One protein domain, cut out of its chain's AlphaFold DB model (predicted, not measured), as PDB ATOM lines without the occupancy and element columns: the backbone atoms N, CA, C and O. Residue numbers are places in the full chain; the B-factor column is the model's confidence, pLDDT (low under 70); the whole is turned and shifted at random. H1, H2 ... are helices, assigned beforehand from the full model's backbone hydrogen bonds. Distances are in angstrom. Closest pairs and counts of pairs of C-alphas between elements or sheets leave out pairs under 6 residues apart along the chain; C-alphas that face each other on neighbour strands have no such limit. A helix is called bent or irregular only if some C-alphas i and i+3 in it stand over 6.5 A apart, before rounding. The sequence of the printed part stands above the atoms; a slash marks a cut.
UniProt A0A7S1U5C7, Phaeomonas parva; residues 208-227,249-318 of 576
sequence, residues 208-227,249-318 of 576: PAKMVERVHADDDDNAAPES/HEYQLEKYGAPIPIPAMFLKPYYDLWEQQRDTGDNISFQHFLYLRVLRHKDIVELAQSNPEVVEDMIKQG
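Overview. This is residues 208 to 227 and 249 to 318 of the 576 residues of a protein of Phaeomonas parva (UniProt A0A7S1U5C7). The kinked helix H3 stands in the middle of a loose row, with H1 and H2 packed together at one side, where H2 meets the first residues of H3, and the short H4 crossing H3. Beyond H4, a helical hairpin of H5 and H6 makes one end of the row, while residues 220 to 227 stick out as a free tail at the other end. The printed part has 90 residues with six named helices, H1 to H6 in that order, and no named strand; the class is all helix. The whole is loose, with a radius of gyration of the C-alphas of 16.0 A, and spans 62 by 27 by 24 A, the tail making much of the length.

Arrangement. Begin with H1, residues 208 to 215, and look across the cut to H2, residues 251 to 256: they touch, the closest C-alphas, of Val 215 and Gln 252, being 6.0 A apart. They run opposite ways at a shallow tilt of 34 degrees, only just short of steep. Go on to H3, residues 264 to 282, which touches H2 with residues 264 to 268 alone; the closest C-alphas are those of Glu 254 and Ala 264, 5.3 A apart, at a steep tilt of 66 degrees, the same way. Next find H4, residues 286 to 293, which touches residues 270 to 274 of H3 alone, about perpendicular at 85 degrees; the closest C-alphas, of Trp 274 and Phe 286, are 6.5 A apart. Last come H5, residues 297 to 306, and H6, residues 308 to 316, a helical hairpin: they touch, opposite ways at a steep tilt of 44 degrees, with the closest C-alphas, of Ala 304 and Val 311, 5.8 A apart. H5 and H6 are apart from H1, H2, H3 and H4. In H1, H4, H5 and H6 every O i to N i+4 pair is within hydrogen-bond range; in H2 it is 1 of 2 and in H3 9 of 15.

Along the chain. Find C-alpha 208 at (29.787, -11.498, 22.823), where H1 begins its 10.7 A; H2 measures 9.0 A. H3 starts at C-alpha 264, (42.851, -7.986, 33.300), and runs 23.4 A, with a kink of 36 degrees near residue 276; it is irregular, C-alphas 279 and 282 being 7.6 A apart. H4 measures 10.2 A, H5 14.8 A and H6 12.6 A, ending at C-alpha 316, (44.126, -27.222, 35.146).

Size, cuts and confidence. The two C-alphas farthest apart, of Ser 227 and Ser 306, are 62.3 A apart. Residues 228 to 248 are not printed, and C-alphas 227 and 249 stand 26.1 A apart across that cut. Of the links printed whole, H2 to H3 is short, and H3 to H4, H4 to H5 and H5 to H6 are tight. Look for pLDDT under 70 at residues 218 to 227, 259 and 279 to 283; the mean of the printed part is 78.0.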
ATOM      1  N   PRO A 208      28.659 -10.563  22.852       84.06
ATOM      2  CA  PRO A 208      29.787 -11.498  22.823       84.06
ATOM      3  C   PRO A 208      30.736 -11.282  21.644       84.06
ATOM      4  O   PRO A 208      31.940 -11.179  21.838       84.06
ATOM      5  N   ALA A 209      30.194 -11.146  20.430       84.06
ATOM      6  CA  ALA A 209      30.996 -10.943  19.224       84.06
ATOM      7  C   ALA A 209      31.814  -9.643  19.282       84.06
ATOM      8  O   ALA A 209      32.995  -9.650  18.958       84.06
ATOM      9  N   LYS A 210      31.211  -8.551  19.773       85.50
ATOM     10  CA  LYS A 210      31.905  -7.267  19.940       85.50
ATOM     11  C   LYS A 210      32.929  -7.301  21.073       85.50
ATOM     12  O   LYS A 210      33.885  -6.535  21.045       85.50
ATOM     13  N   MET A 211      32.722  -8.137  22.092       86.56
ATOM     14  CA  MET A 211      33.709  -8.345  23.152       86.56
ATOM     15  C   MET A 211      34.966  -9.012  22.588       86.56
ATOM     16  O   MET A 211      36.056  -8.487  22.786       86.56
ATOM     17  N   VAL A 212      34.793 -10.106  21.838       87.81
ATOM     18  CA  VAL A 212      35.882 -10.822  21.150       87.81
ATOM     19  C   VAL A 212      36.613  -9.881  20.195       87.81
ATOM     20  O   VAL A 212      37.824  -9.733  20.297       87.81
ATOM     21  N   GLU A 213      35.868  -9.165  19.348       87.38
ATOM     22  CA  GLU A 213      36.421  -8.158  18.435       87.38
ATOM     23  C   GLU A 213      37.272  -7.120  19.174       87.38
ATOM     24  O   GLU A 213      38.363  -6.808  18.730       87.38
ATOM     25  N   ARG A 214      36.824  -6.604  20.325       85.50
ATOM     26  CA  ARG A 214      37.582  -5.598  21.089       85.50
ATOM     27  C   ARG A 214      38.821  -6.154  21.782       85.50
ATOM     28  O   ARG A 214      39.798  -5.424  21.911       85.50
ATOM     29  N   VAL A 215      38.755  -7.380  22.300       87.62
ATOM     30  CA  VAL A 215      39.873  -8.014  23.019       87.62
ATOM     31  C   VAL A 215      40.958  -8.473  22.045       87.62
ATOM     32  O   VAL A 215      42.135  -8.386  22.388       87.62
ATOM     33  N   HIS A 216      40.572  -8.899  20.841       86.19
ATOM     34  CA  HIS A 216      41.480  -9.356  19.781       86.19
ATOM     35  C   HIS A 216      41.697  -8.335  18.667       86.19
ATOM     36  O   HIS A 216      42.284  -8.685  17.650       86.19
ATOM     37  N   ALA A 217      41.203  -7.103  18.810       77.81
ATOM     38  CA  ALA A 217      41.444  -6.060  17.821       77.81
ATOM     39  C   ALA A 217      42.957  -5.889  17.645       77.81
ATOM     40  O   ALA A 217      43.636  -5.435  18.569       77.81
ATOM     41  N   ASP A 218      43.453  -6.285  16.472       61.31
ATOM     42  CA  ASP A 218      44.853  -6.140  16.106       61.31
ATOM     43  C   ASP A 218      45.225  -4.654  16.000       61.31
ATOM     44  O   ASP A 218      44.428  -3.793  15.618       61.31
ATOM     45  N   ASP A 219      46.474  -4.377  16.366       61.34
ATOM     46  CA  ASP A 219      47.126  -3.072  16.492       61.34
ATOM     47  C   ASP A 219      47.314  -2.312  15.148       61.34
ATOM     48  O   ASP A 219      48.371  -1.723  14.915       61.34
ATOM     49  N   ASP A 220      46.324  -2.249  14.252       48.69
ATOM     50  CA  ASP A 220      46.466  -1.461  13.009       48.69
ATOM     51  C   ASP A 220      46.535   0.059  13.277       48.69
ATOM     52  O   ASP A 220      47.111   0.816  12.498       48.69
ATOM     53  N   ASP A 221      46.095   0.520  14.454       46.81
ATOM     54  CA  ASP A 221      46.254   1.913  14.899       46.81
ATOM     55  C   ASP A 221      47.669   2.240  15.434       46.81
ATOM     56  O   ASP A 221      47.921   3.365  15.877       46.81
ATOM     57  N   ASN A 222      48.609   1.283  15.451       44.00
ATOM     58  CA  ASN A 222      50.036   1.570  15.677       44.00
ATOM     59  C   ASN A 222      50.777   1.952  14.390       44.00
ATOM     60  O   ASN A 222      51.947   2.348  14.467       44.00
ATOM     61  N   ALA A 223      50.107   1.909  13.234       41.25
ATOM     62  CA  ALA A 223      50.574   2.582  12.036       41.25
ATOM     63  C   ALA A 223      50.445   4.101  12.239       41.25
ATOM     64  O   ALA A 223      49.547   4.775  11.744       41.25
ATOM     65  N   ALA A 224      51.413   4.683  12.950       40.94
ATOM     66  CA  ALA A 224      51.890   5.976  12.492       40.94
ATOM     67  C   ALA A 224      52.214   5.829  10.994       40.94
ATOM     68  O   ALA A 224      52.689   4.754  10.608       40.94
ATOM     69  N   PRO A 225      51.999   6.858  10.158       42.56
ATOM     70  CA  PRO A 225      52.580   6.826   8.827       42.56
ATOM     71  C   PRO A 225      54.058   6.454   8.997       42.56
ATOM     72  O   PRO A 225      54.768   7.044   9.816       42.56
ATOM     73  N   GLU A 226      54.506   5.404   8.302       42.56
ATOM     74  CA  GLU A 226      55.916   4.981   8.334       42.56
ATOM     75  C   GLU A 226      56.845   6.130   7.885       42.56
ATOM     76  O   GLU A 226      58.040   6.140   8.179       42.56
ATOM     77  N   SER A 227      56.248   7.145   7.256       45.81
ATOM     78  CA  SER A 227      56.820   8.405   6.812       45.81
ATOM     79  C   SER A 227      56.581   9.549   7.817       45.81
ATOM     80  O   SER A 227      55.505   9.629   8.415       45.81
ATOM     81  N   HIS A 249      43.633  -4.575  23.843       86.06
ATOM     82  CA  HIS A 249      43.666  -6.020  24.082       86.06
ATOM     83  C   HIS A 249      42.903  -6.463  25.353       86.06
ATOM     84  O   HIS A 249      41.792  -6.006  25.629       86.06
ATOM     85  N   GLU A 250      43.520  -7.319  26.178       87.56
ATOM     86  CA  GLU A 250      42.967  -7.854  27.424       87.56
ATOM     87  C   GLU A 250      42.561  -6.781  28.442       87.56
ATOM     88  O   GLU A 250      41.701  -7.034  29.282       87.56
ATOM     89  N   TYR A 251      43.084  -5.553  28.358       88.56
ATOM     90  CA  TYR A 251      42.659  -4.471  29.250       88.56
ATOM     91  C   TYR A 251      41.218  -4.015  28.991       88.56
ATOM     92  O   TYR A 251      40.607  -3.393  29.861       88.56
ATOM     93  N   GLN A 252      40.625  -4.378  27.849       87.19
ATOM     94  CA  GLN A 252      39.184  -4.236  27.621       87.19
ATOM     95  C   GLN A 252      38.359  -5.077  28.610       87.19
ATOM     96  O   GLN A 252      37.235  -4.694  28.942       87.19
ATOM     97  N   LEU A 253      38.920  -6.172  29.144       88.00
ATOM     98  CA  LEU A 253      38.288  -6.988  30.184       88.00
ATOM     99  C   LEU A 253      38.097  -6.198  31.482       88.00
ATOM    100  O   LEU A 253      37.055  -6.328  32.115       88.00
ATOM    101  N   GLU A 254      39.031  -5.319  31.855       86.44
ATOM    102  CA  GLU A 254      38.891  -4.499  33.073       86.44
ATOM    103  C   GLU A 254      37.725  -3.511  32.993       86.44
ATOM    104  O   GLU A 254      37.209  -3.073  34.019       86.44
ATOM    105  N   LYS A 255      37.343  -3.123  31.772       81.81
ATOM    106  CA  LYS A 255      36.282  -2.147  31.515       81.81
ATOM    107  C   LYS A 255      34.931  -2.801  31.259       81.81
ATOM    108  O   LYS A 255      33.908  -2.290  31.704       81.81
ATOM    109  N   TYR A 256      34.925  -3.890  30.500       81.88
ATOM    110  CA  TYR A 256      33.701  -4.506  29.989       81.88
ATOM    111  C   TYR A 256      33.487  -5.941  30.461       81.88
ATOM    112  O   TYR A 256      32.442  -6.523  30.172       81.88
ATOM    113  N   GLY A 257      34.466  -6.522  31.148       76.25
ATOM    114  CA  GLY A 257      34.422  -7.910  31.575       76.25
ATOM    115  C   GLY A 257      33.582  -8.111  32.822       76.25
ATOM    116  O   GLY A 257      32.774  -9.031  32.846       76.25
ATOM    117  N   ALA A 258      33.724  -7.244  33.828       74.12
ATOM    118  CA  ALA A 258      33.122  -7.460  35.138       74.12
ATOM    119  C   ALA A 258      32.378  -6.226  35.681       74.12
ATOM    120  O   ALA A 258      32.785  -5.092  35.424       74.12
ATOM    121  N   PRO A 259      31.324  -6.439  36.494       66.69
ATOM    122  CA  PRO A 259      30.654  -5.368  37.236       66.69
ATOM    123  C   PRO A 259      31.528  -4.719  38.299       66.69
ATOM    124  O   PRO A 259      31.290  -3.588  38.714       66.69
ATOM    125  N   ILE A 260      32.536  -5.455  38.754       70.75
ATOM    126  CA  ILE A 260      33.522  -4.990  39.712       70.75
ATOM    127  C   ILE A 260      34.828  -4.785  38.937       70.75
ATOM    128  O   ILE A 260      35.175  -5.655  38.136       70.75
ATOM    129  N   PRO A 261      35.569  -3.686  39.165       77.56
ATOM    130  CA  PRO A 261      36.854  -3.425  38.517       77.56
ATOM    131  C   PRO A 261      37.932  -4.464  38.871       77.56
ATOM    132  O   PRO A 261      38.756  -4.247  39.759       77.56
ATOM    133  N   ILE A 262      37.933  -5.608  38.196       84.81
ATOM    134  CA  ILE A 262      38.929  -6.666  38.377       84.81
ATOM    135  C   ILE A 262      40.038  -6.462  37.330       84.81
ATOM    136  O   ILE A 262      39.714  -6.292  36.153       84.81
ATOM    137  N   PRO A 263      41.331  -6.478  37.714       87.06
ATOM    138  CA  PRO A 263      42.425  -6.353  36.753       87.06
ATOM    139  C   PRO A 263      42.421  -7.454  35.682       87.06
ATOM    140  O   PRO A 263      42.064  -8.603  35.957       87.06
ATOM    141  N   ALA A 264      42.904  -7.124  34.481       87.75
ATOM    142  CA  ALA A 264      42.851  -7.986  33.300       87.75
ATOM    143  C   ALA A 264      43.539  -9.323  33.556       87.75
ATOM    144  O   ALA A 264      43.010 -10.362  33.184       87.75
ATOM    145  N   MET A 265      44.660  -9.311  34.281       86.81
ATOM    146  CA  MET A 265      45.423 -10.517  34.607       86.81
ATOM    147  C   MET A 265      44.609 -11.584  35.358       86.81
ATOM    148  O   MET A 265      44.899 -12.769  35.232       86.81
ATOM    149  N   PHE A 266      43.594 -11.183  36.134       87.19
ATOM    150  CA  PHE A 266      42.707 -12.119  36.832       87.19
ATOM    151  C   PHE A 266      41.508 -12.513  35.978       87.19
ATOM    152  O   PHE A 266      40.977 -13.601  36.162       87.19
ATOM    153  N   LEU A 267      41.082 -11.655  35.047       89.31
ATOM    154  CA  LEU A 267      39.978 -11.939  34.130       89.31
ATOM    155  C   LEU A 267      40.410 -12.775  32.924       89.31
ATOM    156  O   LEU A 267      39.596 -13.529  32.403       89.31
ATOM    157  N   LYS A 268      41.669 -12.679  32.494       90.69
ATOM    158  CA  LYS A 268      42.190 -13.339  31.294       90.69
ATOM    159  C   LYS A 268      42.035 -14.866  31.326       90.69
ATOM    160  O   LYS A 268      41.492 -15.388  30.358       90.69
ATOM    161  N   PRO A 269      42.365 -15.591  32.418       90.19
ATOM    162  CA  PRO A 269      42.125 -17.037  32.474       90.19
ATOM    163  C   PRO A 269      40.642 -17.408  32.331       90.19
ATOM    164  O   PRO A 269      40.302 -18.376  31.657       90.19
ATOM    165  N   TYR A 270      39.740 -16.612  32.919       90.00
ATOM    166  CA  TYR A 270      38.297 -16.816  32.762       90.00
ATOM    167  C   TYR A 270      37.830 -16.495  31.342       90.00
ATOM    168  O   TYR A 270      36.939 -17.172  30.837       90.00
ATOM    169  N   TYR A 271      38.400 -15.467  30.712       91.25
ATOM    170  CA  TYR A 271      38.097 -15.098  29.332       91.25
ATOM    171  C   TYR A 271      38.505 -16.205  28.367       91.25
ATOM    172  O   TYR A 271      37.694 -16.600  27.538       91.25
ATOM    173  N   ASP A 272      39.705 -16.759  28.528       90.38
ATOM    174  CA  ASP A 272      40.209 -17.836  27.674       90.38
ATOM    175  C   ASP A 272      39.347 -19.092  27.793       90.38
ATOM    176  O   ASP A 272      38.985 -19.708  26.790       90.38
ATOM    177  N   LEU A 273      38.949 -19.438  29.021       88.06
ATOM    178  CA  LEU A 273      38.033 -20.545  29.273       88.06
ATOM    179  C   LEU A 273      36.651 -20.293  28.652       88.06
ATOM    180  O   LEU A 273      36.081 -21.184  28.021       88.06
ATOM    181  N   TRP A 274      36.113 -19.083  28.820       88.88
ATOM    182  CA  TRP A 274      34.841 -18.690  28.223       88.88
ATOM    183  C   TRP A 274      34.889 -18.761  26.701       88.88
ATOM    184  O   TRP A 274      33.983 -19.322  26.096       88.88
ATOM    185  N   GLU A 275      35.936 -18.222  26.085       88.50
ATOM    186  CA  GLU A 275      36.100 -18.179  24.636       88.50
ATOM    187  C   GLU A 275      36.176 -19.591  24.043       88.50
ATOM    188  O   GLU A 275      35.444 -19.885  23.098       88.50
ATOM    189  N   GLN A 276      36.938 -20.498  24.669       86.06
ATOM    190  CA  GLN A 276      36.996 -21.917  24.289       86.06
ATOM    191  C   GLN A 276      35.630 -22.610  24.380       86.06
ATOM    192  O   GLN A 276      35.269 -23.411  23.519       86.06
ATOM    193  N   GLN A 277      34.853 -22.318  25.427       81.75
ATOM    194  CA  GLN A 277      33.538 -22.929  25.642       81.75
ATOM    195  C   GLN A 277      32.439 -22.293  24.785       81.75
ATOM    196  O   GLN A 277      31.477 -22.969  24.415       81.75
ATOM    197  N   ARG A 278      32.563 -21.012  24.433       77.44
ATOM    198  CA  ARG A 278      31.572 -20.259  23.652       77.44
ATOM    199  C   ARG A 278      31.306 -20.918  22.301       77.44
ATOM    200  O   ARG A 278      30.147 -21.018  21.895       77.44
ATOM    201  N   ASP A 279      32.355 -21.428  21.663       66.06
ATOM    202  CA  ASP A 279      32.283 -22.078  20.353       66.06
ATOM    203  C   ASP A 279      31.599 -23.464  20.405       66.06
ATOM    204  O   ASP A 279      31.244 -24.022  19.368       66.06
ATOM    205  N   THR A 280      31.338 -24.003  21.605       63.97
ATOM    206  CA  THR A 280      30.693 -25.317  21.812       63.97
ATOM    207  C   THR A 280      29.166 -25.272  21.969       63.97
ATOM    208  O   THR A 280      28.540 -26.326  22.078       63.97
ATOM    209  N   GLY A 281      28.544 -24.085  21.901       55.16
ATOM    210  CA  GLY A 281      27.100 -23.961  21.634       55.16
ATOM    211  C   GLY A 281      26.290 -23.045  22.554       55.16
ATOM    212  O   GLY A 281      25.147 -22.741  22.221       55.16
ATOM    213  N   ASP A 282      26.849 -22.560  23.666       59.22
ATOM    214  CA  ASP A 282      26.053 -21.809  24.650       59.22
ATOM    215  C   ASP A 282      25.948 -20.306  24.369       59.22
ATOM    216  O   ASP A 282      25.035 -19.671  24.891       59.22
ATOM    217  N   ASN A 283      26.837 -19.737  23.538       68.31
ATOM    218  CA  ASN A 283      26.899 -18.317  23.134       68.31
ATOM    219  C   ASN A 283      26.502 -17.299  24.233       68.31
ATOM    220  O   ASN A 283      25.942 -16.237  23.951       68.31
ATOM    221  N   ILE A 284      26.775 -17.621  25.500       78.69
ATOM    222  CA  ILE A 284      26.573 -16.700  26.613       78.69
ATOM    223  C   ILE A 284      27.649 -15.627  26.547       78.69
ATOM    224  O   ILE A 284      28.751 -15.861  26.053       78.69
ATOM    225  N   SER A 285      27.352 -14.437  27.056       83.31
ATOM    226  CA  SER A 285      28.358 -13.386  27.129       83.31
ATOM    227  C   SER A 285      29.388 -13.651  28.209       83.31
ATOM    228  O   SER A 285      29.125 -14.368  29.175       83.31
ATOM    229  N   PHE A 286      30.555 -13.035  28.064       86.62
ATOM    230  CA  PHE A 286      31.614 -13.155  29.052       86.62
ATOM    231  C   PHE A 286      31.164 -12.654  30.433       86.62
ATOM    232  O   PHE A 286      31.430 -13.296  31.442       86.62
ATOM    233  N   GLN A 287      30.389 -11.569  30.487       84.94
ATOM    234  CA  GLN A 287      29.855 -11.030  31.743       84.94
ATOM    235  C   GLN A 287      28.904 -12.022  32.420       84.94
ATOM    236  O   GLN A 287      28.936 -12.194  33.639       84.94
ATOM    237  N   HIS A 288      28.081 -12.713  31.624       79.75
ATOM    238  CA  HIS A 288      27.233 -13.784  32.125       79.75
ATOM    239  C   HIS A 288      28.077 -14.961  32.619       79.75
ATOM    240  O   HIS A 288      27.876 -15.437  33.731       79.75
ATOM    241  N   PHE A 289      29.071 -15.392  31.848       81.81
ATOM    242  CA  PHE A 289      29.985 -16.446  32.269       81.81
ATOM    243  C   PHE A 289      30.657 -16.124  33.610       81.81
ATOM    244  O   PHE A 289      30.661 -16.963  34.514       81.81
ATOM    245  N   LEU A 290      31.141 -14.891  33.786       80.31
ATOM    246  CA  LEU A 290      31.734 -14.459  35.046       80.31
ATOM    247  C   LEU A 290      30.738 -14.501  36.207       80.31
ATOM    248  O   LEU A 290      31.125 -14.902  37.299       80.31
ATOM    249  N   TYR A 291      29.463 -14.163  35.986       76.12
ATOM    250  CA  TYR A 291      28.436 -14.308  37.028       76.12
ATOM    251  C   TYR A 291      28.375 -15.711  37.609       76.12
ATOM    252  O   TYR A 291      28.220 -15.901  38.813       76.12
ATOM    253  N   LEU A 292      28.441 -16.695  36.716       72.06
ATOM    254  CA  LEU A 292      28.225 -18.092  37.048       72.06
ATOM    255  C   LEU A 292      29.478 -18.742  37.628       72.06
ATOM    256  O   LEU A 292      29.366 -19.736  38.340       72.06
ATOM    257  N   ARG A 293      30.663 -18.239  37.260       73.00
ATOM    258  CA  ARG A 293      31.933 -18.950  37.445       73.00
ATOM    259  C   ARG A 293      32.981 -18.198  38.250       73.00
ATOM    260  O   ARG A 293      33.920 -18.845  38.699       73.00
ATOM    261  N   VAL A 294      32.873 -16.880  38.436       74.12
ATOM    262  CA  VAL A 294      33.874 -16.148  39.226       74.12
ATOM    263  C   VAL A 294      33.764 -16.564  40.679       74.12
ATOM    264  O   VAL A 294      32.788 -16.253  41.360       74.12
ATOM    265  N   LEU A 295      34.812 -17.229  41.152       73.19
ATOM    266  CA  LEU A 295      34.993 -17.556  42.555       73.19
ATOM    267  C   LEU A 295      36.068 -16.652  43.140       73.19
ATOM    268  O   LEU A 295      37.127 -16.436  42.539       73.19
ATOM    269  N   ARG A 296      35.808 -16.123  44.337       82.12
ATOM    270  CA  ARG A 296      36.864 -15.476  45.111       82.12
ATOM    271  C   ARG A 296      37.783 -16.546  45.664       82.12
ATOM    272  O   ARG A 296      37.394 -17.700  45.822       82.12
ATOM    273  N   HIS A 297      38.989 -16.135  46.030       82.50
ATOM    274  CA  HIS A 297      39.972 -17.038  46.615       82.50
ATOM    275  C   HIS A 297      39.402 -17.870  47.780       82.50
ATOM    276  O   HIS A 297      39.560 -19.087  47.794       82.50
ATOM    277  N   LYS A 298      38.653 -17.250  48.705       79.19
ATOM    278  CA  LYS A 298      38.025 -17.983  49.815       79.19
ATOM    279  C   LYS A 298      36.979 -19.006  49.371       79.19
ATOM    280  O   LYS A 298      36.901 -20.074  49.963       79.19
ATOM    281  N   ASP A 299      36.226 -18.704  48.311       80.00
ATOM    282  CA  ASP A 299      35.167 -19.584  47.824       80.00
ATOM    283  C   ASP A 299      35.811 -20.854  47.226       80.00
ATOM    284  O   ASP A 299      35.280 -21.951  47.365       80.00
ATOM    285  N   ILE A 300      37.010 -20.729  46.637       80.19
ATOM    286  CA  ILE A 300      37.811 -21.880  46.195       80.19
ATOM    287  C   ILE A 300      38.363 -22.680  47.376       80.19
ATOM    288  O   ILE A 300      38.364 -23.905  47.318       80.19
ATOM    289  N   VAL A 301      38.825 -22.021  48.442       79.19
ATOM    290  CA  VAL A 301      39.312 -22.718  49.646       79.19
ATOM    291  C   VAL A 301      38.192 -23.542  50.289       79.19
ATOM    292  O   VAL A 301      38.409 -24.705  50.620       79.19
ATOM    293  N   GLU A 302      36.989 -22.981  50.411       79.06
ATOM    294  CA  GLU A 302      35.801 -23.696  50.900       79.06
ATOM    295  C   GLU A 302      35.396 -24.843  49.954       79.06
ATOM    296  O   GLU A 302      35.090 -25.956  50.394       79.06
ATOM    297  N   LEU A 303      35.454 -24.615  48.638       76.00
ATOM    298  CA  LEU A 303      35.175 -25.655  47.650       76.00
ATOM    299  C   LEU A 303      36.205 -26.790  47.702       76.00
ATOM    300  O   LEU A 303      35.829 -27.946  47.570       76.00
ATOM    301  N   ALA A 304      37.480 -26.495  47.953       80.50
ATOM    302  CA  ALA A 304      38.527 -27.509  48.069       80.50
ATOM    303  C   ALA A 304      38.298 -28.452  49.261       80.50
ATOM    304  O   ALA A 304      38.681 -29.619  49.199       80.50
ATOM    305  N   GLN A 305      37.658 -27.963  50.329       80.06
ATOM    306  CA  GLN A 305      37.312 -28.771  51.502       80.06
ATOM    307  C   GLN A 305      36.156 -29.738  51.223       80.06
ATOM    308  O   GLN A 305      36.128 -30.831  51.780       80.06
ATOM    309  N   SER A 306      35.206 -29.337  50.376       79.00
ATOM    310  CA  SER A 306      34.004 -30.125  50.078       79.00
ATOM    311  C   SER A 306      34.138 -30.990  48.822       79.00
ATOM    312  O   SER A 306      33.637 -32.108  48.808       79.00
ATOM    313  N   ASN A 307      34.821 -30.497  47.786       82.25
ATOM    314  CA  ASN A 307      34.928 -31.098  46.453       82.25
ATOM    315  C   ASN A 307      36.324 -30.847  45.824       82.25
ATOM    316  O   ASN A 307      36.455 -30.050  44.887       82.25
ATOM    317  N   PRO A 308      37.387 -31.522  46.296       83.62
ATOM    318  CA  PRO A 308      38.762 -31.273  45.847       83.62
ATOM    319  C   PRO A 308      38.997 -31.569  44.355       83.62
ATOM    320  O   PRO A 308      39.775 -30.865  43.714       83.62
ATOM    321  N   GLU A 309      38.301 -32.553  43.779       85.81
ATOM    322  CA  GLU A 309      38.421 -32.905  42.353       85.81
ATOM    323  C   GLU A 309      37.993 -31.754  41.430       85.81
ATOM    324  O   GLU A 309      38.633 -31.492  40.410       85.81
ATOM    325  N   VAL A 310      36.950 -31.010  41.822       80.62
ATOM    326  CA  VAL A 310      36.475 -29.833  41.078       80.62
ATOM    327  C   VAL A 310      37.539 -28.738  41.084       80.62
ATOM    328  O   VAL A 310      37.793 -28.108  40.059       80.62
ATOM    329  N   VAL A 311      38.210 -28.530  42.219       82.81
ATOM    330  CA  VAL A 311      39.287 -27.538  42.324       82.81
ATOM    331  C   VAL A 311      40.512 -27.959  41.509       82.81
ATOM    332  O   VAL A 311      41.150 -27.109  40.890       82.81
ATOM    333  N   GLU A 312      40.826 -29.252  41.436       87.75
ATOM    334  CA  GLU A 312      41.912 -29.748  40.585       87.75
ATOM    335  C   GLU A 312      41.655 -29.454  39.097       87.75
ATOM    336  O   GLU A 312      42.555 -28.991  38.391       87.75
ATOM    337  N   ASP A 313      40.424 -29.663  38.623       85.88
ATOM    338  CA  ASP A 313      40.007 -29.295  37.265       85.88
ATOM    339  C   ASP A 313      40.112 -27.776  37.029       85.88
ATOM    340  O   ASP A 313      40.711 -27.322  36.051       85.88
ATOM    341  N   MET A 314      39.663 -26.965  37.989       85.31
ATOM    342  CA  MET A 314      39.809 -25.506  37.936       85.31
ATOM    343  C   MET A 314      41.274 -25.042  37.886       85.31
ATOM    344  O   MET A 314      41.597 -24.062  37.208       85.31
ATOM    345  N   ILE A 315      42.184 -25.718  38.594       86.50
ATOM    346  CA  ILE A 315      43.626 -25.437  38.537       86.50
ATOM    347  C   ILE A 315      44.169 -25.741  37.138       86.50
ATOM    348  O   ILE A 315      44.926 -24.929  36.600       86.50
ATOM    349  N   LYS A 316      43.759 -26.863  36.530       87.38
ATOM    350  CA  LYS A 316      44.126 -27.222  35.146       87.38
ATOM    351  C   LYS A 316      43.626 -26.176  34.145       87.38
ATOM    352  O   LYS A 316      44.341 -25.854  33.203       87.38
ATOM    353  N   GLN A 317      42.458 -25.591  34.403       83.56
ATOM    354  CA  GLN A 317      41.866 -24.501  33.618       83.56
ATOM    355  C   GLN A 317      42.447 -23.109  33.938       83.56
ATOM    356  O   GLN A 317      42.037 -22.117  33.345       83.56
ATOM    357  N   GLY A 318      43.388 -22.996  34.883       84.62
ATOM    358  CA  GLY A 318      44.047 -21.731  35.230       84.62
ATOM    359  C   GLY A 318      43.238 -20.784  36.127       84.62
ATOM    360  O   GLY A 318      43.737 -19.714  36.476       84.62
TER     361      GLY A 318